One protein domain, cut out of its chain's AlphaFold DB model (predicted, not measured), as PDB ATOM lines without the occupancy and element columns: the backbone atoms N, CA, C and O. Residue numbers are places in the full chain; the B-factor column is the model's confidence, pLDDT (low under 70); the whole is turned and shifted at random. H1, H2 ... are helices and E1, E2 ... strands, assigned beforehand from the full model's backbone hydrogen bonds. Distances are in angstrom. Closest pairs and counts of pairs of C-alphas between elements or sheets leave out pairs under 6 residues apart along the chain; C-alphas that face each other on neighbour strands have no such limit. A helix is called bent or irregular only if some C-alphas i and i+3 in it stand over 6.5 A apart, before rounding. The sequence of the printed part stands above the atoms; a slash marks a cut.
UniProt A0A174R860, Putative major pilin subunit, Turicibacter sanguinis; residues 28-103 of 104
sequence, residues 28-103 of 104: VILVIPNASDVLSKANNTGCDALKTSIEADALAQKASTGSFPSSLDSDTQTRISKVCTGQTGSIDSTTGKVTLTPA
ATOM      1  N   VAL A  28     206.814 222.728 175.373       92.12
ATOM      2  CA  VAL A  28     206.124 221.509 174.918       92.12
ATOM      3  C   VAL A  28     205.951 220.501 176.059       92.12
ATOM      4  O   VAL A  28     204.863 219.945 176.220       92.12
ATOM      5  N   ILE A  29     206.983 220.311 176.890       91.31
ATOM      6  CA  ILE A  29     206.946 219.386 178.037       91.31
ATOM      7  C   ILE A  29     205.861 219.785 179.049       91.31
ATOM      8  O   ILE A  29     205.204 218.913 179.611       91.31
ATOM      9  N   LEU A  30     205.634 221.085 179.261       88.75
ATOM     10  CA  LEU A  30     204.613 221.577 180.194       88.75
ATOM     11  C   LEU A  30     203.183 221.486 179.632       88.75
ATOM     12  O   LEU A  30     202.228 221.305 180.390       88.75
ATOM     13  N   VAL A  31     203.014 221.615 178.312       86.69
ATOM     14  CA  VAL A  31     201.688 221.670 177.667       86.69
ATOM     15  C   VAL A  31     201.085 220.280 177.435       86.69
ATOM     16  O   VAL A  31     199.900 220.087 177.705       86.69
ATOM     17  N   ILE A  32     201.875 219.307 176.968       85.06
ATOM     18  CA  ILE A  32     201.390 217.955 176.624       85.06
ATOM     19  C   ILE A  32     200.621 217.250 177.761       85.06
ATOM     20  O   ILE A  32     199.522 216.762 177.483       85.06
ATOM     21  N   PRO A  33     201.121 217.171 179.015       80.38
ATOM     22  CA  PRO A  33     200.441 216.393 180.056       80.38
ATOM     23  C   PRO A  33     199.039 216.935 180.359       80.38
ATOM     24  O   PRO A  33     198.087 216.168 180.462       80.38
ATOM     25  N   ASN A  34     198.882 218.260 180.388       80.62
ATOM     26  CA  ASN A  34     197.597 218.904 180.662       80.62
ATOM     27  C   ASN A  34     196.560 218.674 179.548       80.62
ATOM     28  O   ASN A  34     195.360 218.637 179.815       80.62
ATOM     29  N   ALA A  35     196.999 218.517 178.297       79.75
ATOM     30  CA  ALA A  35     196.098 218.319 177.164       79.75
ATOM     31  C   ALA A  35     195.467 216.914 177.148       79.75
ATOM     32  O   ALA A  35     194.300 216.770 176.779       79.75
ATOM     33  N   SER A  36     196.215 215.888 177.570       81.94
ATOM     34  CA  SER A  36     195.735 214.500 177.594       81.94
ATOM     35  C   SER A  36     194.579 214.307 178.579       81.94
ATOM     36  O   SER A  36     193.553 213.730 178.224       81.94
ATOM     37  N   ASP A  37     194.703 214.845 179.795       83.69
ATOM     38  CA  ASP A  37     193.684 214.687 180.841       83.69
ATOM     39  C   ASP A  37     192.358 215.370 180.479       83.69
ATOM     40  O   ASP A  37     191.276 214.842 180.751       83.69
ATOM     41  N   VAL A  38     192.424 216.529 179.815       85.50
ATOM     42  CA  VAL A  38     191.235 217.243 179.322       85.50
ATOM     43  C   VAL A  38     190.495 216.406 178.282       85.50
ATOM     44  O   VAL A  38     189.266 216.323 178.332       85.50
ATOM     45  N   LEU A  39     191.224 215.750 177.378       84.38
ATOM     46  CA  LEU A  39     190.631 214.892 176.356       84.38
ATOM     47  C   LEU A  39     189.974 213.651 176.972       84.38
ATOM     48  O   LEU A  39     188.834 213.332 176.641       84.38
ATOM     49  N   SER A  40     190.641 212.993 177.925       85.69
ATOM     50  CA  SER A  40     190.068 211.856 178.656       85.69
ATOM     51  C   SER A  40     188.811 212.250 179.432       85.69
ATOM     52  O   SER A  40     187.804 211.543 179.387       85.69
ATOM     53  N   LYS A  41     188.819 213.410 180.101       87.94
ATOM     54  CA  LYS A  41     187.644 213.913 180.823       87.94
ATOM     55  C   LYS A  41     186.487 214.251 179.880       87.94
ATOM     56  O   LYS A  41     185.336 213.951 180.204       87.94
ATOM     57  N   ALA A  42     186.781 214.849 178.726       87.25
ATOM     58  CA  ALA A  42     185.784 215.142 177.702       87.25
ATOM     59  C   ALA A  42     185.155 213.852 177.152       87.25
ATOM     60  O   ALA A  42     183.931 213.767 177.079       87.25
ATOM     61  N   ASN A  43     185.966 212.829 176.866       88.94
ATOM     62  CA  ASN A  43     185.483 211.523 176.413       88.94
ATOM     63  C   ASN A  43     184.599 210.840 177.463       88.94
ATOM     64  O   ASN A  43     183.503 210.399 177.130       88.94
ATOM     65  N   ASN A  44     185.016 210.810 178.734       89.69
ATOM     66  CA  ASN A  44     184.211 210.219 179.811       89.69
ATOM     67  C   ASN A  44     182.867 210.943 179.976       89.69
ATOM     68  O   ASN A  44     181.820 210.307 180.022       89.69
ATOM     69  N   THR A  45     182.884 212.279 179.975       92.38
ATOM     70  CA  THR A  45     181.657 213.085 180.083       92.38
ATOM     71  C   THR A  45     180.732 212.864 178.880       92.38
ATOM     72  O   THR A  45     179.521 212.727 179.040       92.38
ATOM     73  N   GLY A  46     181.290 212.801 177.667       92.19
ATOM     74  CA  GLY A  46     180.530 212.500 176.454       92.19
ATOM     75  C   GLY A  46     179.943 211.087 176.472       92.19
ATOM     76  O   GLY A  46     178.809 210.882 176.045       92.19
ATOM     77  N   CYS A  47     180.686 210.131 177.024       93.19
ATOM     78  CA  CYS A  47     180.254 208.752 177.187       93.19
ATOM     79  C   CYS A  47     179.087 208.621 178.183       93.19
ATOM     80  O   CYS A  47     178.081 207.985 177.868       93.19
ATOM     81  N   ASP A  48     179.158 209.299 179.331       92.56
ATOM     82  CA  ASP A  48     178.067 209.346 180.315       92.56
ATOM     83  C   ASP A  48     176.802 210.014 179.747       92.56
ATOM     84  O   ASP A  48     175.676 209.552 179.968       92.56
ATOM     85  N   ALA A  49     176.976 211.080 178.960       94.25
ATOM     86  CA  ALA A  49     175.873 211.741 178.270       94.25
ATOM     87  C   ALA A  49     175.223 210.820 177.222       94.25
ATOM     88  O   ALA A  49     173.996 210.718 177.167       94.25
ATOM     89  N   LEU A  50     176.030 210.108 176.426       93.50
ATOM     90  CA  LEU A  50     175.535 209.138 175.448       93.50
ATOM     91  C   LEU A  50     174.761 208.007 176.130       93.50
ATOM     92  O   LEU A  50     173.671 207.658 175.682       93.50
ATOM     93  N   LYS A  51     175.288 207.472 177.235       93.12
ATOM     94  CA  LYS A  51     174.610 206.457 178.041       93.12
ATOM     95  C   LYS A  51     173.223 206.931 178.480       93.12
ATOM     96  O   LYS A  51     172.241 206.231 178.260       93.12
ATOM     97  N   THR A  52     173.145 208.139 179.032       93.38
ATOM     98  CA  THR A  52     171.879 208.742 179.477       93.38
ATOM     99  C   THR A  52     170.898 208.921 178.313       93.38
ATOM    100  O   THR A  52     169.706 208.671 178.470       93.38
ATOM    101  N   SER A  53     171.387 209.303 177.127       93.56
ATOM    102  CA  SER A  53     170.559 209.414 175.918       93.56
ATOM    103  C   SER A  53     169.948 208.071 175.517       93.56
ATOM    104  O   SER A  53     168.758 208.011 175.231       93.56
ATOM    105  N   ILE A  54     170.735 206.993 175.528       93.38
ATOM    106  CA  ILE A  54     170.259 205.655 175.148       93.38
ATOM    107  C   ILE A  54     169.254 205.123 176.179       93.38
ATOM    108  O   ILE A  54     168.251 204.516 175.811       93.38
ATOM    109  N   GLU A  55     169.481 205.373 177.473       92.94
ATOM    110  CA  GLU A  55     168.522 205.027 178.531       92.94
ATOM    111  C   GLU A  55     167.194 205.790 178.367       92.94
ATOM    112  O   GLU A  55     166.121 205.214 178.563       92.94
ATOM    113  N   ALA A  56     167.240 207.061 177.953       93.50
ATOM    114  CA  ALA A  56     166.043 207.845 177.648       93.50
ATOM    115  C   ALA A  56     165.284 207.298 176.425       93.50
ATOM    116  O   ALA A  56     164.058 207.164 176.479       93.50
ATOM    117  N   ASP A  57     165.998 206.916 175.364       91.50
ATOM    118  CA  ASP A  57     165.410 206.282 174.177       91.50
ATOM    119  C   ASP A  57     164.742 204.943 174.541       91.50
ATOM    120  O   ASP A  57     163.606 204.668 174.145       91.50
ATOM    121  N   ALA A  58     165.395 204.132 175.379       92.50
ATOM    122  CA  ALA A  58     164.837 202.880 175.882       92.50
ATOM    123  C   ALA A  58     163.589 203.093 176.754       92.50
ATOM    124  O   ALA A  58     162.640 202.306 176.691       92.50
ATOM    125  N   LEU A  59     163.558 204.163 177.554       92.44
ATOM    126  CA  LEU A  59     162.380 204.538 178.336       92.44
ATOM    127  C   LEU A  59     161.216 204.969 177.435       92.44
ATOM    128  O   LEU A  59     160.078 204.564 177.678       92.44
ATOM    129  N   ALA A  60     161.489 205.741 176.383       92.44
ATOM    130  CA  ALA A  60     160.485 206.122 175.390       92.44
ATOM    131  C   ALA A  60     159.930 204.890 174.653       92.44
ATOM    132  O   ALA A  60     158.718 204.766 174.447       92.44
ATOM    133  N   GLN A  61     160.793 203.926 174.326       91.81
ATOM    134  CA  GLN A  61     160.359 202.652 173.765       91.81
ATOM    135  C   GLN A  61     159.465 201.888 174.746       91.81
ATOM    136  O   GLN A  61     158.369 201.481 174.375       91.81
ATOM    137  N   LYS A  62     159.846 201.782 176.022       93.25
ATOM    138  CA  LYS A  62     158.993 201.154 177.039       93.25
ATOM    139  C   LYS A  62     157.629 201.835 177.172       93.25
ATOM    140  O   LYS A  62     156.632 201.143 177.351       93.25
ATOM    141  N   ALA A  63     157.565 203.161 177.063       93.81
ATOM    142  CA  ALA A  63     156.301 203.895 177.112       93.81
ATOM    143  C   ALA A  63     155.361 203.554 175.939       93.81
ATOM    144  O   ALA A  63     154.147 203.657 176.087       93.81
ATOM    145  N   SER A  64     155.906 203.130 174.793       93.38
ATOM    146  CA  SER A  64     155.134 202.798 173.588       93.38
ATOM    147  C   SER A  64     154.842 201.301 173.432       93.38
ATOM    148  O   SER A  64     153.748 200.940 173.011       93.38
ATOM    149  N   THR A  65     155.785 200.424 173.781       92.12
ATOM    150  CA  THR A  65     155.679 198.965 173.582       92.12
ATOM    151  C   THR A  65     155.417 198.187 174.873       92.12
ATOM    152  O   THR A  65     155.164 196.984 174.832       92.12
ATOM    153  N   GLY A  66     155.502 198.844 176.034       92.50
ATOM    154  CA  GLY A  66     155.354 198.231 177.356       92.50
ATOM    155  C   GLY A  66     156.592 197.480 177.859       92.50
ATOM    156  O   GLY A  66     156.593 197.025 179.001       92.50
ATOM    157  N   SER A  67     157.649 197.354 177.051       91.25
ATOM    158  CA  SER A  67     158.870 196.605 177.390       91.25
ATOM    159  C   SER A  67     160.129 197.361 176.967       91.25
ATOM    160  O   SER A  67     160.118 198.085 175.973       91.25
ATOM    161  N   PHE A  68     161.226 197.185 177.705       92.38
ATOM    162  CA  PHE A  68     162.531 197.692 177.275       92.38
ATOM    163  C   PHE A  68     163.091 196.852 176.115       92.38
ATOM    164  O   PHE A  68     162.743 195.672 175.989       92.38
ATOM    165  N   PRO A  69     163.971 197.424 175.275       90.00
ATOM    166  CA  PRO A  69     164.678 196.655 174.260       90.00
ATOM    167  C   PRO A  69     165.555 195.571 174.900       90.00
ATOM    168  O   PRO A  69     166.170 195.774 175.946       90.00
ATOM    169  N   SER A  70     165.627 194.410 174.249       87.94
ATOM    170  CA  SER A  70     166.472 193.284 174.667       87.94
ATOM    171  C   SER A  70     167.938 193.434 174.254       87.94
ATOM    172  O   SER A  70     168.795 192.717 174.766       87.94
ATOM    173  N   SER A  71     168.232 194.346 173.328       89.62
ATOM    174  CA  SER A  71     169.575 194.625 172.829       89.62
ATOM    175  C   SER A  71     169.658 196.030 172.243       89.62
ATOM    176  O   SER A  71     168.662 196.559 171.751       89.62
ATOM    177  N   LEU A  72     170.864 196.593 172.233       90.25
ATOM    178  CA  LEU A  72     171.166 197.801 171.471       90.25
ATOM    179  C   LEU A  72     171.358 197.440 169.995       90.25
ATOM    180  O   LEU A  72     171.937 196.401 169.672       90.25
ATOM    181  N   ASP A  73     170.866 198.291 169.104       91.19
ATOM    182  CA  ASP A  73     171.069 198.139 167.669       91.19
ATOM    183  C   ASP A  73     172.532 198.420 167.270       91.19
ATOM    184  O   ASP A  73     173.330 198.973 168.034       91.19
ATOM    185  N   SER A  74     172.902 198.027 166.051       90.00
ATOM    186  CA  SER A  74     174.273 198.167 165.550       90.00
ATOM    187  C   SER A  74     174.728 199.620 165.391       90.00
ATOM    188  O   SER A  74     175.925 199.888 165.541       90.00
ATOM    189  N   ASP A  75     173.820 200.564 165.125       91.56
ATOM    190  CA  ASP A  75     174.159 201.987 165.052       91.56
ATOM    191  C   ASP A  75     174.466 202.528 166.450       91.56
ATOM    192  O   ASP A  75     175.523 203.124 166.665       91.56
ATOM    193  N   THR A  76     173.634 202.201 167.440       91.50
ATOM    194  CA  THR A  76     173.895 202.538 168.843       91.50
ATOM    195  C   THR A  76     175.216 201.942 169.334       91.50
ATOM    196  O   THR A  76     176.020 202.653 169.940       91.50
ATOM    197  N   GLN A  77     175.524 200.687 168.997       90.69
ATOM    198  CA  GLN A  77     176.823 200.082 169.324       90.69
ATOM    199  C   GLN A  77     177.996 200.793 168.630       90.69
ATOM    200  O   GLN A  77     179.061 200.969 169.224       90.69
ATOM    201  N   THR A  78     177.801 201.258 167.394       90.69
ATOM    202  CA  THR A  78     178.802 202.044 166.655       90.69
ATOM    203  C   THR A  78     179.009 203.428 167.273       90.69
ATOM    204  O   THR A  78     180.130 203.936 167.316       90.69
ATOM    205  N   ARG A  79     177.945 204.060 167.774       90.56
ATOM    206  CA  ARG A  79     178.022 205.337 168.497       90.56
ATOM    207  C   ARG A  79     178.784 205.171 169.808       90.56
ATOM    208  O   ARG A  79     179.655 205.986 170.103       90.56
ATOM    209  N   ILE A  80     178.510 204.096 170.547       91.44
ATOM    210  CA  ILE A  80     179.222 203.770 171.785       91.44
ATOM    211  C   ILE A  80     180.708 203.555 171.508       91.44
ATOM    212  O   ILE A  80     181.521 204.216 172.140       91.44
ATOM    213  N   SER A  81     181.087 202.729 170.531       89.00
ATOM    214  CA  SER A  81     182.507 202.446 170.268       89.00
ATOM    215  C   SER A  81     183.313 203.669 169.808       89.00
ATOM    216  O   SER A  81     184.522 203.734 170.046       89.00
ATOM    217  N   LYS A  82     182.654 204.658 169.185       87.88
ATOM    218  CA  LYS A  82     183.262 205.933 168.767       87.88
ATOM    219  C   LYS A  82     183.408 206.944 169.906       87.88
ATOM    220  O   LYS A  82     184.429 207.619 169.972       87.88
ATOM    221  N   VAL A  83     182.389 207.086 170.759       90.25
ATOM    222  CA  VAL A  83     182.362 208.091 171.843       90.25
ATOM    223  C   VAL A  83     183.031 207.556 173.111       90.25
ATOM    224  O   VAL A  83     183.835 208.238 173.738       90.25
ATOM    225  N   CYS A  84     182.727 206.312 173.462       89.25
ATOM    226  CA  CYS A  84     183.318 205.554 174.556       89.25
ATOM    227  C   CYS A  84     184.397 204.635 173.968       89.25
ATOM    228  O   CYS A  84     184.174 203.440 173.768       89.25
ATOM    229  N   THR A  85     185.551 205.209 173.621       84.19
ATOM    230  CA  THR A  85     186.618 204.521 172.878       84.19
ATOM    231  C   THR A  85     186.938 203.146 173.465       84.19
ATOM    232  O   THR A  85     187.354 203.048 174.621       84.19
ATOM    233  N   GLY A  86     186.762 202.094 172.662       80.19
ATOM    234  CA  GLY A  86     187.066 200.719 173.066       80.19
ATOM    235  C   GLY A  86     186.053 200.101 174.032       80.19
ATOM    236  O   GLY A  86     186.414 199.187 174.766       80.19
ATOM    237  N   GLN A  87     184.808 200.584 174.061       88.19
ATOM    238  CA  GLN A  87     183.720 199.987 174.841       88.19
ATOM    239  C   GLN A  87     182.574 199.506 173.942       88.19
ATOM    240  O   GLN A  87     182.330 200.045 172.861       88.19
ATOM    241  N   THR A  88     181.853 198.495 174.415       87.50
ATOM    242  CA  THR A  88     180.574 198.021 173.882       87.50
ATOM    243  C   THR A  88     179.477 198.248 174.912       87.50
ATOM    244  O   THR A  88     179.719 198.188 176.117       87.50
ATOM    245  N   GLY A  89     178.262 198.526 174.441       89.75
ATOM    246  CA  GLY A  89     177.101 198.685 175.301       89.75
ATOM    247  C   GLY A  89     176.267 197.419 175.393       89.75
ATOM    248  O   GLY A  89     176.161 196.640 174.445       89.75
ATOM    249  N   SER A  90     175.621 197.252 176.536       90.44
ATOM    250  CA  SER A  90     174.512 196.331 176.742       90.44
ATOM    251  C   SER A  90     173.391 197.057 177.476       90.44
ATOM    252  O   SER A  90     173.654 197.984 178.245       90.44
ATOM    253  N   ILE A  91     172.150 196.646 177.239       90.69
ATOM    254  CA  ILE A  91     170.970 197.179 177.914       90.69
ATOM    255  C   ILE A  91     170.269 196.077 178.700       90.69
ATOM    256  O   ILE A  91     170.063 194.971 178.202       90.69
ATOM    257  N   ASP A  92     169.908 196.384 179.940       90.38
ATOM    258  CA  ASP A  92     169.096 195.503 180.769       90.38
ATOM    259  C   ASP A  92     167.622 195.590 180.337       90.38
ATOM    260  O   ASP A  92     166.998 196.648 180.413       90.38
ATOM    261  N   SER A  93     167.048 194.470 179.905       85.94
ATOM    262  CA  SER A  93     165.659 194.381 179.424       85.94
ATOM    263  C   SER A  93     164.596 194.527 180.524       85.94
ATOM    264  O   SER A  93     163.413 194.700 180.232       85.94
ATOM    265  N   THR A  94     164.995 194.486 181.795       83.62
ATOM    266  CA  THR A  94     164.113 194.645 182.957       83.62
ATOM    267  C   THR A  94     164.177 196.065 183.504       83.62
ATOM    268  O   THR A  94     163.142 196.648 183.841       83.62
ATOM    269  N   THR A  95     165.376 196.650 183.575       84.50
ATOM    270  CA  THR A  95     165.587 197.974 184.179       84.50
ATOM    271  C   THR A  95     165.802 199.097 183.166       84.50
ATOM    272  O   THR A  95     165.746 200.259 183.558       84.50
ATOM    273  N   GLY A  96     166.067 198.784 181.895       86.12
ATOM    274  CA  GLY A  96     166.398 199.759 180.849       86.12
ATOM    275  C   GLY A  96     167.765 200.415 181.033       86.12
ATOM    276  O   GLY A  96     168.041 201.441 180.419       86.12
ATOM    277  N   LYS A  97     168.608 199.857 181.909       89.00
ATOM    278  CA  LYS A  97     169.890 200.450 182.294       89.00
ATOM    279  C   LYS A  97     170.967 200.038 181.304       89.00
ATOM    280  O   LYS A  97     171.094 198.854 180.990       89.00
ATOM    281  N   VAL A  98     171.770 200.998 180.866       91.88
ATOM    282  CA  VAL A  98     172.867 200.754 179.931       91.88
ATOM    283  C   VAL A  98     174.155 200.492 180.709       91.88
ATOM    284  O   VAL A  98     174.549 201.237 181.612       91.88
ATOM    285  N   THR A  99     174.834 199.409 180.360       89.06
ATOM    286  CA  THR A  99     176.133 199.035 180.918       89.06
ATOM    287  C   THR A  99     177.152 199.029 179.799       89.06
ATOM    288  O   THR A  99     176.891 198.485 178.730       89.06
ATOM    289  N   LEU A 100     178.300 199.652 180.044       87.56
ATOM    290  CA  LEU A 100     179.398 199.681 179.095       87.56
ATOM    291  C   LEU A 100     180.494 198.739 179.583       87.56
ATOM    292  O   LEU A 100     180.864 198.762 180.758       87.56
ATOM    293  N   THR A 101     180.984 197.896 178.686       84.31
ATOM    294  CA  THR A 101     182.056 196.931 178.940       84.31
ATOM    295  C   THR A 101     183.195 197.150 177.955       84.31
ATOM    296  O   THR A 101     182.928 197.558 176.826       84.31
ATOM    297  N   PRO A 102     184.458 196.877 178.326       80.12
ATOM    298  CA  PRO A 102     185.563 196.915 177.374       80.12
ATOM    299  C   PRO A 102     185.277 196.018 176.161       80.12
ATOM    300  O   PRO A 102     184.867 194.867 176.315       80.12
ATOM    301  N   ALA A 103     185.476 196.565 174.963       67.81
ATOM    302  CA  ALA A 103     185.447 195.828 173.712       67.81
ATOM    303  C   ALA A 103     186.717 194.971 173.660       67.81
ATOM    304  O   ALA A 103     187.808 195.505 173.470       67.81
TER     305      ALA A 103
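AT A GLANCE: This is residues 28 to 103 of the 104 residues of the protein "Putative major pilin subunit" of Turicibacter sanguinis (UniProt A0A174R860). One long helix, H1, makes the longest axis, and a short helix, H2, and a two-stranded hairpin, E1 and E2, pack side by side along part of its later half. Residues 28 to 39 of H1 stick out free beyond this small body. The printed part has 76 residues, with two named helices and two named strands in the order H1, H2, E1, E2; the class is mostly helix, and the sheet, E1 - E2, is antiparallel. The whole is loose, a rod with a radius of gyration of the C-alphas of 15.4 A and spans of 56 by 20 by 17 A.

IN THESE COORDINATES: H1, residues 28 to 65, begins with C-alpha 28 at (206.124, 221.509, 174.918) and is 55.3 A long. It is irregular, but only just: C-alphas 30 and 33 are 6.7 A apart. H2, residues 74 to 83, measures 14.3 A. E1 is residues 87 to 91, 13.4 A, and E2 is residues 98 to 102, 13.5 A, ending with C-alpha 102 at (185.563, 196.915, 177.374).

HOW THE PARTS SIT: H1 touches H2 with its residues 43 to 54 alone, the closest C-alphas being those of Cys 47 and Val 83, 5.8 A apart. This helical hairpin has a shallow tilt of 25 degrees, opposite ways. Every O i to N i+4 pair of H2 is within hydrogen-bond range, against 30 of 34 in H1. The closest C-alphas of H2 and E1 are those of Ser 81 and Gln 87, 5.3 A. E1 and E2 form an antiparallel hairpin at 150 degrees, with N 88 and O 101 within hydrogen-bond range at 2.8 A. The closest C-alphas of H1 and E2 are those of Glu 55 and Val 98, 6.3 A.

THE WHOLE: The C-alphas of Val 28 and Gly 66, the two farthest apart, are 55.9 A apart. The printed part has no cut, and no link is long. Residue 103 alone has a pLDDT under 70.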